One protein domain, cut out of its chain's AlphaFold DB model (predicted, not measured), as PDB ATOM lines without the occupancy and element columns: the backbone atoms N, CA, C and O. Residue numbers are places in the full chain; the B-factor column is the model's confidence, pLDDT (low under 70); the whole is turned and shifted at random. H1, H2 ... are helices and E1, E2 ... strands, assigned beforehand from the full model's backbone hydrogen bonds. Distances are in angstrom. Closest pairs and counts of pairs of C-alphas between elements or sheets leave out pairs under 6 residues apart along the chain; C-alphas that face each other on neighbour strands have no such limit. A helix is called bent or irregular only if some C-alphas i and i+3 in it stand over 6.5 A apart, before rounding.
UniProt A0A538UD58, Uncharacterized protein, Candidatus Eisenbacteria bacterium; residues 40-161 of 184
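Overview. This is residues 40 to 161 of the 184 residues of an uncharacterized protein of Candidatus Eisenbacteria bacterium (UniProt A0A538UD58). One strongly twisted sheet of six strands turns at the bent strand E2 into two wings, E1 E5 E6 and E3 E4, with helix H2 slantwise over one face. H1 makes a corner with the beginning of H2 at one end of the elongated outline, and the little H3 is near it. The 122 printed residues have three named helices and six named strands in the order H1 H2 E1 E2 E3 E4 E5 E6 H3; the class is mixed, and the antiparallel sheet runs E4 E3 E2 E1 E5 E6. The whole is compact, with a radius of gyration of the C-alphas of 14.8 A and spans of 43 by 28 by 27 A.

Arrangement. H1, residues 40 to 52, touches H2, residues 57 to 71, at a steep tilt of 63 degrees; the closest C-alphas, of Ser 50 and Pro 57, are 5.3 A apart. E1, residues 81 to 86, E2, 91 to 100, E3, 104 to 111, and E4, 120 to 127, form a meander, each strand the antiparallel neighbour of the one before. E2 bends by 91 degrees at residue 95; N 92 and O 84 of E1 are 2.9 A apart, N 98 and O 106 of E3 2.8 A. E3 and E4 are antiparallel neighbours and form a hairpin, with N 107 and O 124 within hydrogen-bond range at 2.8 A. E5, residues 131 to 137, is beside E1, with N 83 and O 135 at 2.8 A, and forms a hairpin with E6, residues 146 to 149, with N 148 and O 134 at 2.8 A. H2 is on the sheet at a height of 8.5 A, over E1, at 36 degrees on the local plane. H3, residues 155 to 158, is close to but not clearly touching H1. Every O i to N i+4 pair is within hydrogen-bond range in H1, 9 of 11 in H2; H3 is too short for one.

Along the chain. H1 begins at C-alpha 40 (-48.287, -34.329, 53.294) and is 18.5 A long. H2, 21.0 A, is irregular, with C-alphas 61 and 64 7.1 A apart. E4 is 22.3 A long, and H3 ends at C-alpha 158 (-40.985, -51.790, 48.338).

Size, cuts and confidence. The two C-alphas farthest apart, of Thr 117 and Thr 161, are 47.9 A apart. The printed part has no cut and no long link. The pLDDT is under 70 at residues 71 to 79, 112 to 119, 138 to 146 and 150 to 161.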
ATOM      1  N   GLN A  40     -48.676 -33.132  52.542       88.31
ATOM      2  CA  GLN A  40     -48.287 -34.329  53.294       88.31
ATOM      3  C   GLN A  40     -49.234 -35.497  53.020       88.31
ATOM      4  O   GLN A  40     -48.770 -36.625  52.858       88.31
ATOM      5  N   ALA A  41     -50.540 -35.229  52.945       89.75
ATOM      6  CA  ALA A  41     -51.545 -36.232  52.613       89.75
ATOM      7  C   ALA A  41     -51.362 -36.762  51.181       89.75
ATOM      8  O   ALA A  41     -51.386 -37.972  50.970       89.75
ATOM      9  N   GLU A  42     -51.099 -35.882  50.210       89.00
ATOM     10  CA  GLU A  42     -50.813 -36.275  48.826       89.00
ATOM     11  C   GLU A  42     -49.540 -37.121  48.732       89.00
ATOM     12  O   GLU A  42     -49.536 -38.188  48.117       89.00
ATOM     13  N   ARG A  43     -48.465 -36.699  49.407       89.31
ATOM     14  CA  ARG A  43     -47.221 -37.471  49.460       89.31
ATOM     15  C   ARG A  43     -47.428 -38.847  50.096       89.31
ATOM     16  O   ARG A  43     -46.883 -39.825  49.591       89.31
ATOM     17  N   ALA A  44     -48.202 -38.932  51.178       90.62
ATOM     18  CA  ALA A  44     -48.541 -40.204  51.811       90.62
ATOM     19  C   ALA A  44     -49.330 -41.110  50.853       90.62
ATOM     20  O   ALA A  44     -48.975 -42.277  50.705       90.62
ATOM     21  N   ALA A  45     -50.308 -40.558  50.130       90.62
ATOM     22  CA  ALA A  45     -51.092 -41.298  49.144       90.62
ATOM     23  C   ALA A  45     -50.236 -41.811  47.970       90.62
ATOM     24  O   ALA A  45     -50.417 -42.939  47.518       90.62
ATOM     25  N   LEU A  46     -49.259 -41.028  47.496       91.19
ATOM     26  CA  LEU A  46     -48.311 -41.479  46.467       91.19
ATOM     27  C   LEU A  46     -47.420 -42.629  46.961       91.19
ATOM     28  O   LEU A  46     -47.132 -43.562  46.205       91.19
ATOM     29  N   ILE A  47     -46.976 -42.568  48.220       89.69
ATOM     30  CA  ILE A  47     -46.184 -43.636  48.846       89.69
ATOM     31  C   ILE A  47     -47.031 -44.903  48.976       89.69
ATOM     32  O   ILE A  47     -46.592 -45.967  48.550       89.69
ATOM     33  N   GLU A  48     -48.248 -44.785  49.498       90.56
ATOM     34  CA  GLU A  48     -49.188 -45.897  49.644       90.56
ATOM     35  C   GLU A  48     -49.480 -46.562  48.291       90.56
ATOM     36  O   GLU A  48     -49.285 -47.769  48.125       90.56
ATOM     37  N   ALA A  49     -49.825 -45.775  47.270       88.94
ATOM     38  CA  ALA A  49     -50.051 -46.277  45.918       88.94
ATOM     39  C   ALA A  49     -48.824 -46.997  45.333       88.94
ATOM     40  O   ALA A  49     -48.959 -47.991  44.619       88.94
ATOM     41  N   SER A  50     -47.615 -46.542  45.664       89.19
ATOM     42  CA  SER A  50     -46.373 -47.189  45.221       89.19
ATOM     43  C   SER A  50     -46.154 -48.570  45.842       89.19
ATOM     44  O   SER A  50     -45.434 -49.386  45.271       89.19
ATOM     45  N   VAL A  51     -46.759 -48.839  47.001       88.56
ATOM     46  CA  VAL A  51     -46.736 -50.160  47.644       88.56
ATOM     47  C   VAL A  51     -47.785 -51.081  47.023       88.56
ATOM     48  O   VAL A  51     -47.531 -52.271  46.832       88.56
ATOM     49  N   HIS A  52     -48.959 -50.544  46.685       89.00
ATOM     50  CA  HIS A  52     -50.065 -51.339  46.146       89.00
ATOM     51  C   HIS A  52     -49.916 -51.686  44.665       89.00
ATOM     52  O   HIS A  52     -50.382 -52.746  44.240       89.00
ATOM     53  N   HIS A  53     -49.253 -50.830  43.890       87.38
ATOM     54  CA  HIS A  53     -49.144 -50.987  42.447       87.38
ATOM     55  C   HIS A  53     -47.686 -51.219  42.022       87.38
ATOM     56  O   HIS A  53     -46.856 -50.323  42.186       87.38
ATOM     57  N   PRO A  54     -47.362 -52.371  41.396       88.38
ATOM     58  CA  PRO A  54     -46.025 -52.628  40.853       88.38
ATOM     59  C   PRO A  54     -45.568 -51.556  39.855       88.38
ATOM     60  O   PRO A  54     -44.412 -51.146  39.867       88.38
ATOM     61  N   PHE A  55     -46.500 -51.067  39.030       91.62
ATOM     62  CA  PHE A  55     -46.306 -49.932  38.123       91.62
ATOM     63  C   PHE A  55     -46.951 -48.656  38.676       91.62
ATOM     64  O   PHE A  55     -47.611 -47.930  37.946       91.62
ATOM     65  N   GLY A  56     -46.809 -48.409  39.978       91.75
ATOM     66  CA  GLY A  56     -47.335 -47.224  40.654       91.75
ATOM     67  C   GLY A  56     -46.432 -45.986  40.541       91.75
ATOM     68  O   GLY A  56     -45.472 -45.964  39.760       91.75
ATOM     69  N   PRO A  57     -46.684 -44.950  41.362       94.12
ATOM     70  CA  PRO A  57     -45.942 -43.690  41.319       94.12
ATOM     71  C   PRO A  57     -44.422 -43.855  41.413       94.12
ATOM     72  O   PRO A  57     -43.694 -43.287  40.599       94.12
ATOM     73  N   ALA A  58     -43.924 -44.682  42.338       91.38
ATOM     74  CA  ALA A  58     -42.489 -44.921  42.481       91.38
ATOM     75  C   ALA A  58     -41.851 -45.478  41.201       91.38
ATOM     76  O   ALA A  58     -40.756 -45.053  40.837       91.38
ATOM     77  N   PHE A  59     -42.530 -46.377  40.482       91.62
ATOM     78  CA  PHE A  59     -42.002 -46.917  39.231       91.62
ATOM     79  C   PHE A  59     -41.782 -45.806  38.196       91.62
ATOM     80  O   PHE A  59     -40.684 -45.672  37.652       91.62
ATOM     81  N   PHE A  60     -42.797 -44.970  37.970       91.12
ATOM     82  CA  PHE A  60     -42.743 -43.897  36.975       91.12
ATOM     83  C   PHE A  60     -41.825 -42.739  37.375       91.12
ATOM     84  O   PHE A  60     -41.170 -42.148  36.515       91.12
ATOM     85  N   MET A  61     -41.743 -42.417  38.667       89.19
ATOM     86  CA  MET A  61     -40.936 -41.297  39.155       89.19
ATOM     87  C   MET A  61     -39.452 -41.640  39.307       89.19
ATOM     88  O   MET A  61     -38.611 -40.748  39.169       89.19
ATOM     89  N   THR A  62     -39.104 -42.898  39.601       86.81
ATOM     90  CA  THR A  62     -37.716 -43.278  39.917       86.81
ATOM     91  C   THR A  62     -37.197 -44.398  39.022       86.81
ATOM     92  O   THR A  62     -36.228 -44.194  38.287       86.81
ATOM     93  N   GLN A  63     -37.844 -45.561  39.041       87.12
ATOM     94  CA  GLN A  63     -37.286 -46.786  38.469       87.12
ATOM     95  C   GLN A  63     -37.176 -46.714  36.946       87.12
ATOM     96  O   GLN A  63     -36.109 -46.986  36.396       87.12
ATOM     97  N   LEU A  64     -38.236 -46.275  36.261       86.12
ATOM     98  CA  LEU A  64     -38.259 -46.176  34.802       86.12
ATOM     99  C   LEU A  64     -37.122 -45.291  34.280       86.12
ATOM    100  O   LEU A  64     -36.449 -45.645  33.313       86.12
ATOM    101  N   ARG A  65     -36.862 -44.166  34.956       81.94
ATOM    102  CA  ARG A  65     -35.757 -43.266  34.613       81.94
ATOM    103  C   ARG A  65     -34.396 -43.926  34.834       81.94
ATOM    104  O   ARG A  65     -33.516 -43.758  33.993       81.94
ATOM    105  N   GLY A  66     -34.226 -44.658  35.935       80.62
ATOM    106  CA  GLY A  66     -33.005 -45.421  36.209       80.62
ATOM    107  C   GLY A  66     -32.718 -46.435  35.102       80.62
ATOM    108  O   GLY A  66     -31.659 -46.390  34.479       80.62
ATOM    109  N   PHE A  67     -33.707 -47.264  34.766       80.38
ATOM    110  CA  PHE A  67     -33.576 -48.275  33.715       80.38
ATOM    111  C   PHE A  67     -33.331 -47.668  32.329       80.38
ATOM    112  O   PHE A  67     -32.500 -48.172  31.570       80.38
ATOM    113  N   ALA A  68     -34.014 -46.566  32.005       78.75
ATOM    114  CA  ALA A  68     -33.790 -45.826  30.768       78.75
ATOM    115  C   ALA A  68     -32.350 -45.297  30.674       78.75
ATOM    116  O   ALA A  68     -31.722 -45.442  29.629       78.75
ATOM    117  N   GLY A  69     -31.807 -44.740  31.762       73.19
ATOM    118  CA  GLY A  69     -30.428 -44.243  31.808       73.19
ATOM    119  C   GLY A  69     -29.373 -45.347  31.690       73.19
ATOM    120  O   GLY A  69     -28.376 -45.169  30.997       73.19
ATOM    121  N   GLU A  70     -29.601 -46.508  32.306       74.06
ATOM    122  CA  GLU A  70     -28.681 -47.650  32.210       74.06
ATOM    123  C   GLU A  70     -28.647 -48.269  30.805       74.06
ATOM    124  O   GLU A  70     -27.585 -48.665  30.319       74.06
ATOM    125  N   LYS A  71     -29.803 -48.370  30.135       68.62
ATOM    126  CA  LYS A  71     -29.908 -48.989  28.800       68.62
ATOM    127  C   LYS A  71     -29.625 -48.022  27.656       68.62
ATOM    128  O   LYS A  71     -29.156 -48.452  26.600       68.62
ATOM    129  N   CYS A  72     -29.873 -46.737  27.869       67.81
ATOM    130  CA  CYS A  72     -29.614 -45.665  26.919       67.81
ATOM    131  C   CYS A  72     -28.743 -44.592  27.596       67.81
ATOM    132  O   CYS A  72     -29.249 -43.526  27.951       67.81
ATOM    133  N   PRO A  73     -27.431 -44.856  27.768       65.94
ATOM    134  CA  PRO A  73     -26.527 -43.935  28.459       65.94
ATOM    135  C   PRO A  73     -26.335 -42.612  27.707       65.94
ATOM    136  O   PRO A  73     -25.993 -41.607  28.322       65.94
ATOM    137  N   ASP A  74     -26.576 -42.604  26.390       67.81
ATOM    138  CA  ASP A  74     -26.567 -41.398  25.568       67.81
ATOM    139  C   ASP A  74     -27.915 -41.210  24.838       67.81
ATOM    140  O   ASP A  74     -28.143 -41.811  23.778       67.81
ATOM    141  N   PRO A  75     -28.817 -40.368  25.377       63.56
ATOM    142  CA  PRO A  75     -30.115 -40.097  24.766       63.56
ATOM    143  C   PRO A  75     -30.019 -39.263  23.480       63.56
ATOM    144  O   PRO A  75     -31.010 -39.186  22.751       63.56
ATOM    145  N   ALA A  76     -28.866 -38.642  23.186       63.59
ATOM    146  CA  ALA A  76     -28.631 -37.956  21.915       63.59
ATOM    147  C   ALA A  76     -28.319 -38.947  20.781       63.59
ATOM    148  O   ALA A  76     -28.535 -38.630  19.612       63.59
ATOM    149  N   VAL A  77     -27.846 -40.150  21.124       61.88
ATOM    150  CA  VAL A  77     -27.502 -41.213  20.166       61.88
ATOM    151  C   VAL A  77     -28.638 -42.220  19.995       61.88
ATOM    152  O   VAL A  77     -28.860 -42.709  18.890       61.88
ATOM    153  N   ALA A  78     -29.357 -42.556  21.067       63.69
ATOM    154  CA  ALA A  78     -30.470 -43.497  21.019       63.69
ATOM    155  C   ALA A  78     -31.503 -43.149  22.090       63.69
ATOM    156  O   ALA A  78     -31.224 -43.247  23.286       63.69
ATOM    157  N   ARG A  79     -32.715 -42.777  21.669       67.88
ATOM    158  CA  ARG A  79     -33.823 -42.591  22.610       67.88
ATOM    159  C   ARG A  79     -34.396 -43.964  22.989       67.88
ATOM    160  O   ARG A  79     -34.569 -44.804  22.103       67.88
ATOM    161  N   PRO A  80     -34.661 -44.227  24.275       75.50
ATOM    162  CA  PRO A  80     -35.380 -45.429  24.666       75.50
ATOM    163  C   PRO A  80     -36.818 -45.357  24.146       75.50
ATOM    164  O   PRO A  80     -37.471 -44.327  24.312       75.50
ATOM    165  N   ALA A  81     -37.303 -46.444  23.549       82.44
ATOM    166  CA  ALA A  81     -38.726 -46.631  23.288       82.44
ATOM    167  C   ALA A  81     -39.332 -47.370  24.485       82.44
ATOM    168  O   ALA A  81     -38.808 -48.406  24.911       82.44
ATOM    169  N   VAL A  82     -40.390 -46.808  25.066       89.31
ATOM    170  CA  VAL A  82     -41.046 -47.358  26.255       89.31
ATOM    171  C   VAL A  82     -42.461 -47.757  25.876       89.31
ATOM    172  O   VAL A  82     -43.286 -46.905  25.579       89.31
ATOM    173  N   GLU A  83     -42.755 -49.048  25.929       91.81
ATOM    174  CA  GLU A  83     -44.076 -49.593  25.630       91.81
ATOM    175  C   GLU A  83     -44.796 -49.941  26.933       91.81
ATOM    176  O   GLU A  83     -44.269 -50.680  27.772       91.81
ATOM    177  N   ILE A  84     -46.017 -49.443  27.104       93.12
ATOM    178  CA  ILE A  84     -46.883 -49.777  28.236       93.12
ATOM    179  C   ILE A  84     -47.988 -50.682  27.714       93.12
ATOM    180  O   ILE A  84     -48.805 -50.268  26.901       93.12
ATOM    181  N   HIS A  85     -47.994 -51.926  28.175       93.75
ATOM    182  CA  HIS A  85     -49.003 -52.912  27.818       93.75
ATOM    183  C   HIS A  85     -50.113 -52.905  28.866       93.75
ATOM    184  O   HIS A  85     -49.870 -53.202  30.045       93.75
ATOM    185  N   LEU A  86     -51.322 -52.599  28.418       93.94
ATOM    186  CA  LEU A  86     -52.526 -52.619  29.229       93.94
ATOM    187  C   LEU A  86     -53.127 -54.032  29.283       93.94
ATOM    188  O   LEU A  86     -52.834 -54.899  28.455       93.94
ATOM    189  N   GLY A  87     -53.950 -54.285  30.298       89.12
ATOM    190  CA  GLY A  87     -54.570 -55.588  30.548       89.12
ATOM    191  C   GLY A  87     -55.588 -56.016  29.486       89.12
ATOM    192  O   GLY A  87     -55.884 -57.204  29.376       89.12
ATOM    193  N   ASP A  88     -56.093 -55.078  28.689       89.69
ATOM    194  CA  ASP A  88     -56.959 -55.330  27.531       89.69
ATOM    195  C   ASP A  88     -56.177 -55.663  26.246       89.69
ATOM    196  O   ASP A  88     -56.775 -56.039  25.236       89.69
ATOM    197  N   GLY A  89     -54.844 -55.586  26.294       87.56
ATOM    198  CA  GLY A  89     -53.956 -55.845  25.169       87.56
ATOM    199  C   GLY A  89     -53.559 -54.601  24.376       87.56
ATOM    200  O   GLY A  89     -52.745 -54.741  23.458       87.56
ATOM    201  N   GLU A  90     -54.061 -53.409  24.715       91.44
ATOM    202  CA  GLU A  90     -53.568 -52.161  24.125       91.44
ATOM    203  C   GLU A  90     -52.097 -51.931  24.510       91.44
ATOM    204  O   GLU A  90     -51.648 -52.264  25.613       91.44
ATOM    205  N   VAL A  91     -51.321 -51.379  23.576       92.19
ATOM    206  CA  VAL A  91     -49.915 -51.030  23.790       92.19
ATOM    207  C   VAL A  91     -49.723 -49.557  23.487       92.19
ATOM    208  O   VAL A  91     -49.973 -49.109  22.372       92.19
ATOM    209  N   LEU A  92     -49.256 -48.816  24.486       92.56
ATOM    210  CA  LEU A  92     -48.998 -47.388  24.387       92.56
ATOM    211  C   LEU A  92     -47.497 -47.141  24.222       92.56
ATOM    212  O   LEU A  92     -46.713 -47.543  25.086       92.56
ATOM    213  N   ASP A  93     -47.099 -46.450  23.153       90.81
ATOM    214  CA  ASP A  93     -45.724 -45.958  22.976       90.81
ATOM    215  C   ASP A  93     -45.544 -44.637  23.738       90.81
ATOM    216  O   ASP A  93     -46.027 -43.574  23.331       90.81
ATOM    217  N   LEU A  94     -44.880 -44.712  24.890       91.31
ATOM    218  CA  LEU A  94     -44.668 -43.592  25.794       91.31
ATOM    219  C   LEU A  94     -43.572 -42.661  25.273       91.31
ATOM    220  O   LEU A  94     -42.395 -43.011  25.202       91.31
ATOM    221  N   CYS A  95     -43.945 -41.400  25.064       88.25
ATOM    222  CA  CYS A  95     -43.007 -40.331  24.741       88.25
ATOM    223  C   CYS A  95     -42.488 -39.612  25.997       88.25
ATOM    224  O   CYS A  95     -41.287 -39.377  26.123       88.25
ATOM    225  N   HIS A  96     -43.380 -39.215  26.910       89.12
ATOM    226  CA  HIS A  96     -43.010 -38.655  28.215       89.12
ATOM    227  C   HIS A  96     -44.171 -38.726  29.214       89.12
ATOM    228  O   HIS A  96     -45.339 -38.797  28.838       89.12
ATOM    229  N   ILE A  97     -43.836 -38.681  30.502       93.81
ATOM    230  CA  ILE A  97     -44.812 -38.615  31.592       93.81
ATOM    231  C   ILE A  97     -45.231 -37.154  31.772       93.81
ATOM    232  O   ILE A  97     -44.375 -36.282  31.924       93.81
ATOM    233  N   ILE A  98     -46.538 -36.895  31.753       95.50
ATOM    234  CA  ILE A  98     -47.119 -35.561  31.962       95.50
ATOM    235  C   ILE A  98     -47.344 -35.319  33.457       95.50
ATOM    236  O   ILE A  98     -47.055 -34.237  33.962       95.50
ATOM    237  N   GLY A  99     -47.852 -36.326  34.169       95.06
ATOM    238  CA  GLY A  99     -48.164 -36.218  35.589       95.06
ATOM    239  C   GLY A  99     -48.388 -37.576  36.239       95.06
ATOM    240  O   GLY A  99     -48.747 -38.544  35.575       95.06
ATOM    241  N   VAL A 100     -48.166 -37.639  37.548       96.12
ATOM    242  CA  VAL A 100     -48.293 -38.847  38.370       96.12
ATOM    243  C   VAL A 100     -49.222 -38.510  39.529       96.12
ATOM    244  O   VAL A 100     -49.041 -37.477  40.168       96.12
ATOM    245  N   THR A 101     -50.212 -39.358  39.787       95.56
ATOM    246  CA  THR A 101     -51.174 -39.190  40.887       95.56
ATOM    247  C   THR A 101     -51.238 -40.468  41.720       95.56
ATOM    248  O   THR A 101     -50.655 -41.468  41.320       95.56
ATOM    249  N   PRO A 102     -51.944 -40.507  42.860       94.94
ATOM    250  CA  PRO A 102     -52.080 -41.750  43.619       94.94
ATOM    251  C   PRO A 102     -52.832 -42.878  42.885       94.94
ATOM    252  O   PRO A 102     -52.592 -44.040  43.182       94.94
ATOM    253  N   GLY A 103     -53.723 -42.573  41.934       94.25
ATOM    254  CA  GLY A 103     -54.557 -43.594  41.272       94.25
ATOM    255  C   GLY A 103     -54.215 -43.871  39.807       94.25
ATOM    256  O   GLY A 103     -54.563 -44.923  39.277       94.25
ATOM    257  N   TRP A 104     -53.561 -42.932  39.130       97.00
ATOM    258  CA  TRP A 104     -53.297 -43.019  37.695       97.00
ATOM    259  C   TRP A 104     -52.091 -42.177  37.281       97.00
ATOM    260  O   TRP A 104     -51.670 -41.250  37.983       97.00
ATOM    261  N   VAL A 105     -51.568 -42.457  36.088       97.19
ATOM    262  CA  VAL A 105     -50.514 -41.668  35.439       97.19
ATOM    263  C   VAL A 105     -51.023 -41.034  34.144       97.19
ATOM    264  O   VAL A 105     -51.697 -41.685  33.349       97.19
ATOM    265  N   ALA A 106     -50.725 -39.748  33.947       97.50
ATOM    266  CA  ALA A 106     -50.951 -39.063  32.680       97.50
ATOM    267  C   ALA A 106     -49.710 -39.196  31.803       97.50
ATOM    268  O   ALA A 106     -48.602 -38.802  32.190       97.50
ATOM    269  N   LEU A 107     -49.912 -39.715  30.603       96.12
ATOM    270  CA  LEU A 107     -48.867 -40.073  29.663       96.12
ATOM    271  C   LEU A 107     -49.085 -39.334  28.352       96.12
ATOM    272  O   LEU A 107     -50.205 -39.244  27.857       96.12
ATOM    273  N   ALA A 108     -48.006 -38.832  27.771       93.94
ATOM    274  CA  ALA A 108     -47.999 -38.428  26.380       93.94
ATOM    275  C   ALA A 108     -47.568 -39.633  25.547       93.94
ATOM    276  O   ALA A 108     -46.418 -40.076  25.652       93.94
ATOM    277  N   VAL A 109     -48.485 -40.159  24.744       93.12
ATOM    278  CA  VAL A 109     -48.264 -41.361  23.937       93.12
ATOM    279  C   VAL A 109     -48.275 -41.009  22.457       93.12
ATOM    280  O   VAL A 109     -48.939 -40.051  22.040       93.12
ATOM    281  N   ARG A 110     -47.514 -41.760  21.667       89.06
ATOM    282  CA  ARG A 110     -47.548 -41.660  20.210       89.06
ATOM    283  C   ARG A 110     -48.824 -42.313  19.681       89.06
ATOM    284  O   ARG A 110     -49.219 -43.378  20.141       89.06
ATOM    285  N   ASP A 111     -49.457 -41.650  18.726       79.50
ATOM    286  CA  ASP A 111     -50.673 -42.070  18.038       79.50
ATOM    287  C   ASP A 111     -50.313 -42.345  16.567       79.50
ATOM    288  O   ASP A 111     -49.863 -41.432  15.872       79.50
ATOM    289  N   GLY A 112     -50.468 -43.592  16.109       64.69
ATOM    290  CA  GLY A 112     -50.201 -44.013  14.722       64.69
ATOM    291  C   GLY A 112     -48.986 -44.933  14.524       64.69
ATOM    292  O   GLY A 112     -48.261 -45.245  15.468       64.69
ATOM    293  N   ASP A 113     -48.796 -45.382  13.279       60.81
ATOM    294  CA  ASP A 113     -47.655 -46.201  12.843       60.81
ATOM    295  C   ASP A 113     -46.330 -45.413  12.917       60.81
ATOM    296  O   ASP A 113     -46.307 -44.191  12.743       60.81
ATOM    297  N   GLU A 114     -45.210 -46.116  13.142       59.53
ATOM    298  CA  GLU A 114     -43.861 -45.530  13.306       59.53
ATOM    299  C   GLU A 114     -43.440 -44.583  12.159       59.53
ATOM    300  O   GLU A 114     -42.612 -43.694  12.376       59.53
ATOM    301  N   ASP A 115     -44.035 -44.732  10.972       60.69
ATOM    302  CA  ASP A 115     -43.677 -44.011   9.746       60.69
ATOM    303  C   ASP A 115     -44.425 -42.674   9.536       60.69
ATOM    304  O   ASP A 115     -44.108 -41.928   8.599       60.69
ATOM    305  N   GLU A 116     -45.407 -42.322  10.376       58.91
ATOM    306  CA  GLU A 116     -46.181 -41.087  10.187       58.91
ATOM    307  C   GLU A 116     -45.428 -39.851  10.723       58.91
ATOM    308  O   GLU A 116     -45.047 -39.766  11.894       58.91
ATOM    309  N   THR A 117     -45.195 -38.858   9.851       56.69
ATOM    310  CA  THR A 117     -44.502 -37.604  10.195       56.69
ATOM    311  C   THR A 117     -45.345 -36.361   9.861       56.69
ATOM    312  O   THR A 117     -45.736 -36.184   8.707       56.69
ATOM    313  N   PRO A 118     -45.586 -35.444  10.828       63.25
ATOM    314  CA  PRO A 118     -45.172 -35.509  12.230       63.25
ATOM    315  C   PRO A 118     -45.978 -36.546  13.020       63.25
ATOM    316  O   PRO A 118     -47.196 -36.618  12.889       63.25
ATOM    317  N   ALA A 119     -45.285 -37.294  13.882       69.81
ATOM    318  CA  ALA A 119     -45.915 -38.269  14.758       69.81
ATOM    319  C   ALA A 119     -46.963 -37.576  15.634       69.81
ATOM    320  O   ALA A 119     -46.654 -36.626  16.366       69.81
ATOM    321  N   ARG A 120     -48.209 -38.032  15.535       80.62
ATOM    322  CA  ARG A 120     -49.300 -37.489  16.330       80.62
ATOM    323  C   ARG A 120     -49.120 -37.945  17.775       80.62
ATOM    324  O   ARG A 120     -48.700 -39.064  18.040       80.62
ATOM    325  N   MET A 121     -49.396 -37.053  18.720       87.75
ATOM    326  CA  MET A 121     -49.334 -37.362  20.147       87.75
ATOM    327  C   MET A 121     -50.714 -37.183  20.758       87.75
ATOM    328  O   MET A 121     -51.421 -36.223  20.429       87.75
ATOM    329  N   ARG A 122     -51.074 -38.080  21.671       91.94
ATOM    330  CA  ARG A 122     -52.285 -37.969  22.483       91.94
ATOM    331  C   ARG A 122     -51.954 -38.137  23.961       91.94
ATOM    332  O   ARG A 122     -50.916 -38.687  24.323       91.94
ATOM    333  N   THR A 123     -52.814 -37.594  24.813       94.69
ATOM    334  CA  THR A 123     -52.692 -37.737  26.263       94.69
ATOM    335  C   THR A 123     -53.563 -38.889  26.720       94.69
ATOM    336  O   THR A 123     -54.760 -38.878  26.452       94.69
ATOM    337  N   GLU A 124     -52.965 -39.832  27.439       95.50
ATOM    338  CA  GLU A 124     -53.659 -40.965  28.044       95.50
ATOM    339  C   GLU A 124     -53.587 -40.898  29.563       95.50
ATOM    340  O   GLU A 124     -52.534 -40.614  30.136       95.50
ATOM    341  N   PHE A 125     -54.715 -41.176  30.212       96.88
ATOM    342  CA  PHE A 125     -54.822 -41.283  31.663       96.88
ATOM    343  C   PHE A 125     -54.971 -42.755  32.015       96.88
ATOM    344  O   PHE A 125     -56.037 -43.336  31.825       96.88
ATOM    345  N   VAL A 126     -53.894 -43.359  32.507       96.69
ATOM    346  CA  VAL A 126     -53.815 -44.807  32.697       96.69
ATOM    347  C   VAL A 126     -53.896 -45.133  34.189       96.69
ATOM    348  O   VAL A 126     -52.974 -44.771  34.930       96.69
ATOM    349  N   PRO A 127     -54.963 -45.808  34.655       97.00
ATOM    350  CA  PRO A 127     -55.024 -46.332  36.016       97.00
ATOM    351  C   PRO A 127     -53.962 -47.411  36.219       97.00
ATOM    352  O   PRO A 127     -53.753 -48.259  35.345       97.00
ATOM    353  N   TYR A 128     -53.281 -47.407  37.362       94.81
ATOM    354  CA  TYR A 128     -52.127 -48.287  37.578       94.81
ATOM    355  C   TYR A 128     -52.469 -49.774  37.521       94.81
ATOM    356  O   TYR A 128     -51.667 -50.581  37.051       94.81
ATOM    357  N   GLU A 129     -53.665 -50.141  37.968       93.69
ATOM    358  CA  GLU A 129     -54.191 -51.502  37.936       93.69
ATOM    359  C   GLU A 129     -54.385 -52.055  36.520       93.69
ATOM    360  O   GLU A 129     -54.433 -53.271  36.343       93.69
ATOM    361  N   THR A 130     -54.477 -51.185  35.512       94.75
ATOM    362  CA  THR A 130     -54.634 -51.608  34.115       94.75
ATOM    363  C   THR A 130     -53.305 -51.983  33.471       94.75
ATOM    364  O   THR A 130     -53.300 -52.647  32.438       94.75
ATOM    365  N   ILE A 131     -52.172 -51.605  34.067       94.50
ATOM    366  CA  ILE A 131     -50.850 -51.835  33.486       94.50
ATOM    367  C   ILE A 131     -50.406 -53.268  33.786       94.50
ATOM    368  O   ILE A 131     -50.088 -53.621  34.922       94.50
ATOM    369  N   GLY A 132     -50.337 -54.099  32.748       90.31
ATOM    370  CA  GLY A 132     -49.892 -55.489  32.866       90.31
ATOM    371  C   GLY A 132     -48.379 -55.653  32.717       90.31
ATOM    372  O   GLY A 132     -47.764 -56.484  33.397       90.31
ATOM    373  N   ARG A 133     -47.758 -54.868  31.829       91.38
ATOM    374  CA  ARG A 133     -46.322 -54.956  31.526       91.38
ATOM    375  C   ARG A 133     -45.781 -53.621  31.028       91.38
ATOM    376  O   ARG A 133     -46.461 -52.916  30.293       91.38
ATOM    377  N   VAL A 134     -44.527 -53.325  31.348       90.31
ATOM    378  CA  VAL A 134     -43.768 -52.220  30.748       90.31
ATOM    379  C   VAL A 134     -42.545 -52.793  30.046       90.31
ATOM    380  O   VAL A 134     -41.812 -53.582  30.637       90.31
ATOM    381  N   THR A 135     -42.313 -52.416  28.794       89.06
ATOM    382  CA  THR A 135     -41.159 -52.862  28.008       89.06
ATOM    383  C   THR A 135     -40.297 -51.664  27.646       89.06
ATOM    384  O   THR A 135     -40.783 -50.667  27.127       89.06
ATOM    385  N   LEU A 136     -38.998 -51.769  27.901       85.88
ATOM    386  CA  LEU A 136     -37.999 -50.791  27.502       85.88
ATOM    387  C   LEU A 136     -37.164 -51.381  26.365       85.88
ATOM    388  O   LEU A 136     -36.457 -52.383  26.550       85.88
ATOM    389  N   ARG A 137     -37.232 -50.751  25.194       76.88
ATOM    390  CA  ARG A 137     -36.415 -51.095  24.029       76.88
ATOM    391  C   ARG A 137     -35.342 -50.035  23.824       76.88
ATOM    392  O   ARG A 137     -35.599 -48.833  23.873       76.88
ATOM    393  N   SER A 138     -34.122 -50.495  23.583       66.75
ATOM    394  CA  SER A 138     -33.066 -49.630  23.067       66.75
ATOM    395  C   SER A 138     -33.252 -49.502  21.558       66.75
ATOM    396  O   SER A 138     -33.538 -50.494  20.896       66.75
ATOM    397  N   SER A 139     -33.035 -48.311  20.997       59.22
ATOM    398  CA  SER A 139     -33.092 -48.088  19.541       59.22
ATOM    399  C   SER A 139     -32.023 -48.872  18.749       59.22
ATOM    400  O   SER A 139     -31.966 -48.778  17.526       59.22
ATOM    401  N   ARG A 140     -31.123 -49.613  19.417       58.06
ATOM    402  CA  ARG A 140     -30.086 -50.416  18.758       58.06
ATOM    403  C   ARG A 140     -30.587 -51.844  18.496       58.06
ATOM    404  O   ARG A 140     -30.925 -52.528  19.461       58.06
ATOM    405  N   PRO A 141     -30.528 -52.341  17.247       53.59
ATOM    406  CA  PRO A 141     -31.108 -53.631  16.856       53.59
ATOM    407  C   PRO A 141     -30.507 -54.859  17.565       53.59
ATOM    408  O   PRO A 141     -31.154 -55.896  17.624       53.59
ATOM    409  N   GLU A 142     -29.303 -54.755  18.135       55.59
ATOM    410  CA  GLU A 142     -28.640 -55.859  18.857       55.59
ATOM    411  C   GLU A 142     -28.748 -55.753  20.389       55.59
ATOM    412  O   GLU A 142     -28.134 -56.532  21.120       55.59
ATOM    413  N   SER A 143     -29.481 -54.767  20.913       56.81
ATOM    414  CA  SER A 143     -29.570 -54.555  22.360       56.81
ATOM    415  C   SER A 143     -30.708 -55.366  22.989       56.81
ATOM    416  O   SER A 143     -31.838 -55.311  22.505       56.81
ATOM    417  N   PRO A 144     -30.459 -56.084  24.100       57.66
ATOM    418  CA  PRO A 144     -31.494 -56.861  24.773       57.66
ATOM    419  C   PRO A 144     -32.612 -55.950  25.303       57.66
ATOM    420  O   PRO A 144     -32.339 -54.953  25.976       57.66
ATOM    421  N   HIS A 145     -33.866 -56.314  25.022       66.12
ATOM    422  CA  HIS A 145     -35.054 -55.648  25.566       66.12
ATOM    423  C   HIS A 145     -35.219 -55.963  27.056       66.12
ATOM    424  O   HIS A 145     -34.932 -57.079  27.496       66.12
ATOM    425  N   LEU A 146     -35.713 -54.996  27.832       67.75
ATOM    426  CA  LEU A 146     -36.027 -55.186  29.247       67.75
ATOM    427  C   LEU A 146     -37.544 -55.145  29.435       67.75
ATOM    428  O   LEU A 146     -38.165 -54.106  29.236       67.75
ATOM    429  N   GLY A 147     -38.137 -56.285  29.779       70.19
ATOM    430  CA  GLY A 147     -39.564 -56.398  30.074       70.19
ATOM    431  C   GLY A 147     -39.805 -56.501  31.577       70.19
ATOM    432  O   GLY A 147     -39.241 -57.374  32.233       70.19
ATOM    433  N   PHE A 148     -40.667 -55.641  32.105       74.81
ATOM    434  CA  PHE A 148     -41.171 -55.688  33.472       74.81
ATOM    435  C   PHE A 148     -42.600 -56.203  33.434       74.81
ATOM    436  O   PHE A 148     -43.469 -55.547  32.873       74.81
ATOM    437  N   GLU A 149     -42.865 -57.365  34.018       70.88
ATOM    438  CA  GLU A 149     -44.208 -57.946  34.070       70.88
ATOM    439  C   GLU A 149     -44.768 -57.804  35.485       70.88
ATOM    440  O   GLU A 149     -44.097 -58.212  36.433       70.88
ATOM    441  N   ALA A 150     -45.991 -57.277  35.640       64.25
ATOM    442  CA  ALA A 150     -46.614 -57.059  36.954       64.25
ATOM    443  C   ALA A 150     -46.635 -58.334  37.814       64.25
ATOM    444  O   ALA A 150     -46.460 -58.280  39.029       64.25
ATOM    445  N   SER A 151     -46.802 -59.494  37.174       62.03
ATOM    446  CA  SER A 151     -46.847 -60.808  37.820       62.03
ATOM    447  C   SER A 151     -45.477 -61.314  38.304       62.03
ATOM    448  O   SER A 151     -45.422 -62.259  39.093       62.03
ATOM    449  N   ARG A 152     -44.372 -60.711  37.840       56.47
ATOM    450  CA  ARG A 152     -42.991 -61.169  38.078       56.47
ATOM    451  C   ARG A 152     -42.076 -60.121  38.703       56.47
ATOM    452  O   ARG A 152     -40.917 -60.442  38.953       56.47
ATOM    453  N   VAL A 153     -42.553 -58.899  38.962       55.41
ATOM    454  CA  VAL A 153     -41.760 -57.902  39.694       55.41
ATOM    455  C   VAL A 153     -41.537 -58.433  41.116       55.41
ATOM    456  O   VAL A 153     -42.512 -58.633  41.848       55.41
ATOM    457  N   PRO A 154     -40.287 -58.699  41.543       40.97
ATOM    458  CA  PRO A 154     -40.026 -59.070  42.922       40.97
ATOM    459  C   PRO A 154     -40.501 -57.922  43.814       40.97
ATOM    460  O   PRO A 154     -40.048 -56.790  43.652       40.97
ATOM    461  N   ARG A 155     -41.368 -58.208  44.791       48.44
ATOM    462  CA  ARG A 155     -41.856 -57.231  45.792       48.44
ATOM    463  C   ARG A 155     -40.743 -56.613  46.668       48.44
ATOM    464  O   ARG A 155     -41.026 -55.859  47.586       48.44
ATOM    465  N   VAL A 156     -39.479 -56.935  46.389       44.22
ATOM    466  CA  VAL A 156     -38.278 -56.578  47.156       44.22
ATOM    467  C   VAL A 156     -37.891 -55.096  47.004       44.22
ATOM    468  O   VAL A 156     -37.089 -54.598  47.778       44.22
ATOM    469  N   LEU A 157     -38.478 -54.348  46.064       48.28
ATOM    470  CA  LEU A 157     -38.189 -52.913  45.899       48.28
ATOM    471  C   LEU A 157     -39.072 -51.989  46.766       48.28
ATOM    472  O   LEU A 157     -38.947 -50.770  46.666       48.28
ATOM    473  N   SER A 158     -39.963 -52.547  47.595       42.25
ATOM    474  CA  SER A 158     -40.985 -51.790  48.338       42.25
ATOM    475  C   SER A 158     -40.656 -51.497  49.805       42.25
ATOM    476  O   SER A 158     -41.483 -50.899  50.484       42.25
ATOM    477  N   GLU A 159     -39.467 -51.834  50.307       39.44
ATOM    478  CA  GLU A 159     -39.057 -51.413  51.650       39.44
ATOM    479  C   GLU A 159     -37.717 -50.672  51.587       39.44
ATOM    480  O   GLU A 159     -36.721 -51.253  51.153       39.44
ATOM    481  N   PRO A 160     -37.609 -49.423  52.080       43.00
ATOM    482  CA  PRO A 160     -36.374 -49.053  52.742       43.00
ATOM    483  C   PRO A 160     -36.300 -49.979  53.954       43.00
ATOM    484  O   PRO A 160     -36.969 -49.731  54.957       43.00
ATOM    485  N   THR A 161     -35.564 -51.088  53.836       46.03
ATOM    486  CA  THR A 161     -35.232 -51.926  54.984       46.03
ATOM    487  C   THR A 161     -34.667 -50.979  56.024       46.03
ATOM    488  O   THR A 161     -33.580 -50.420  55.852       46.03
TER     489      THR A 161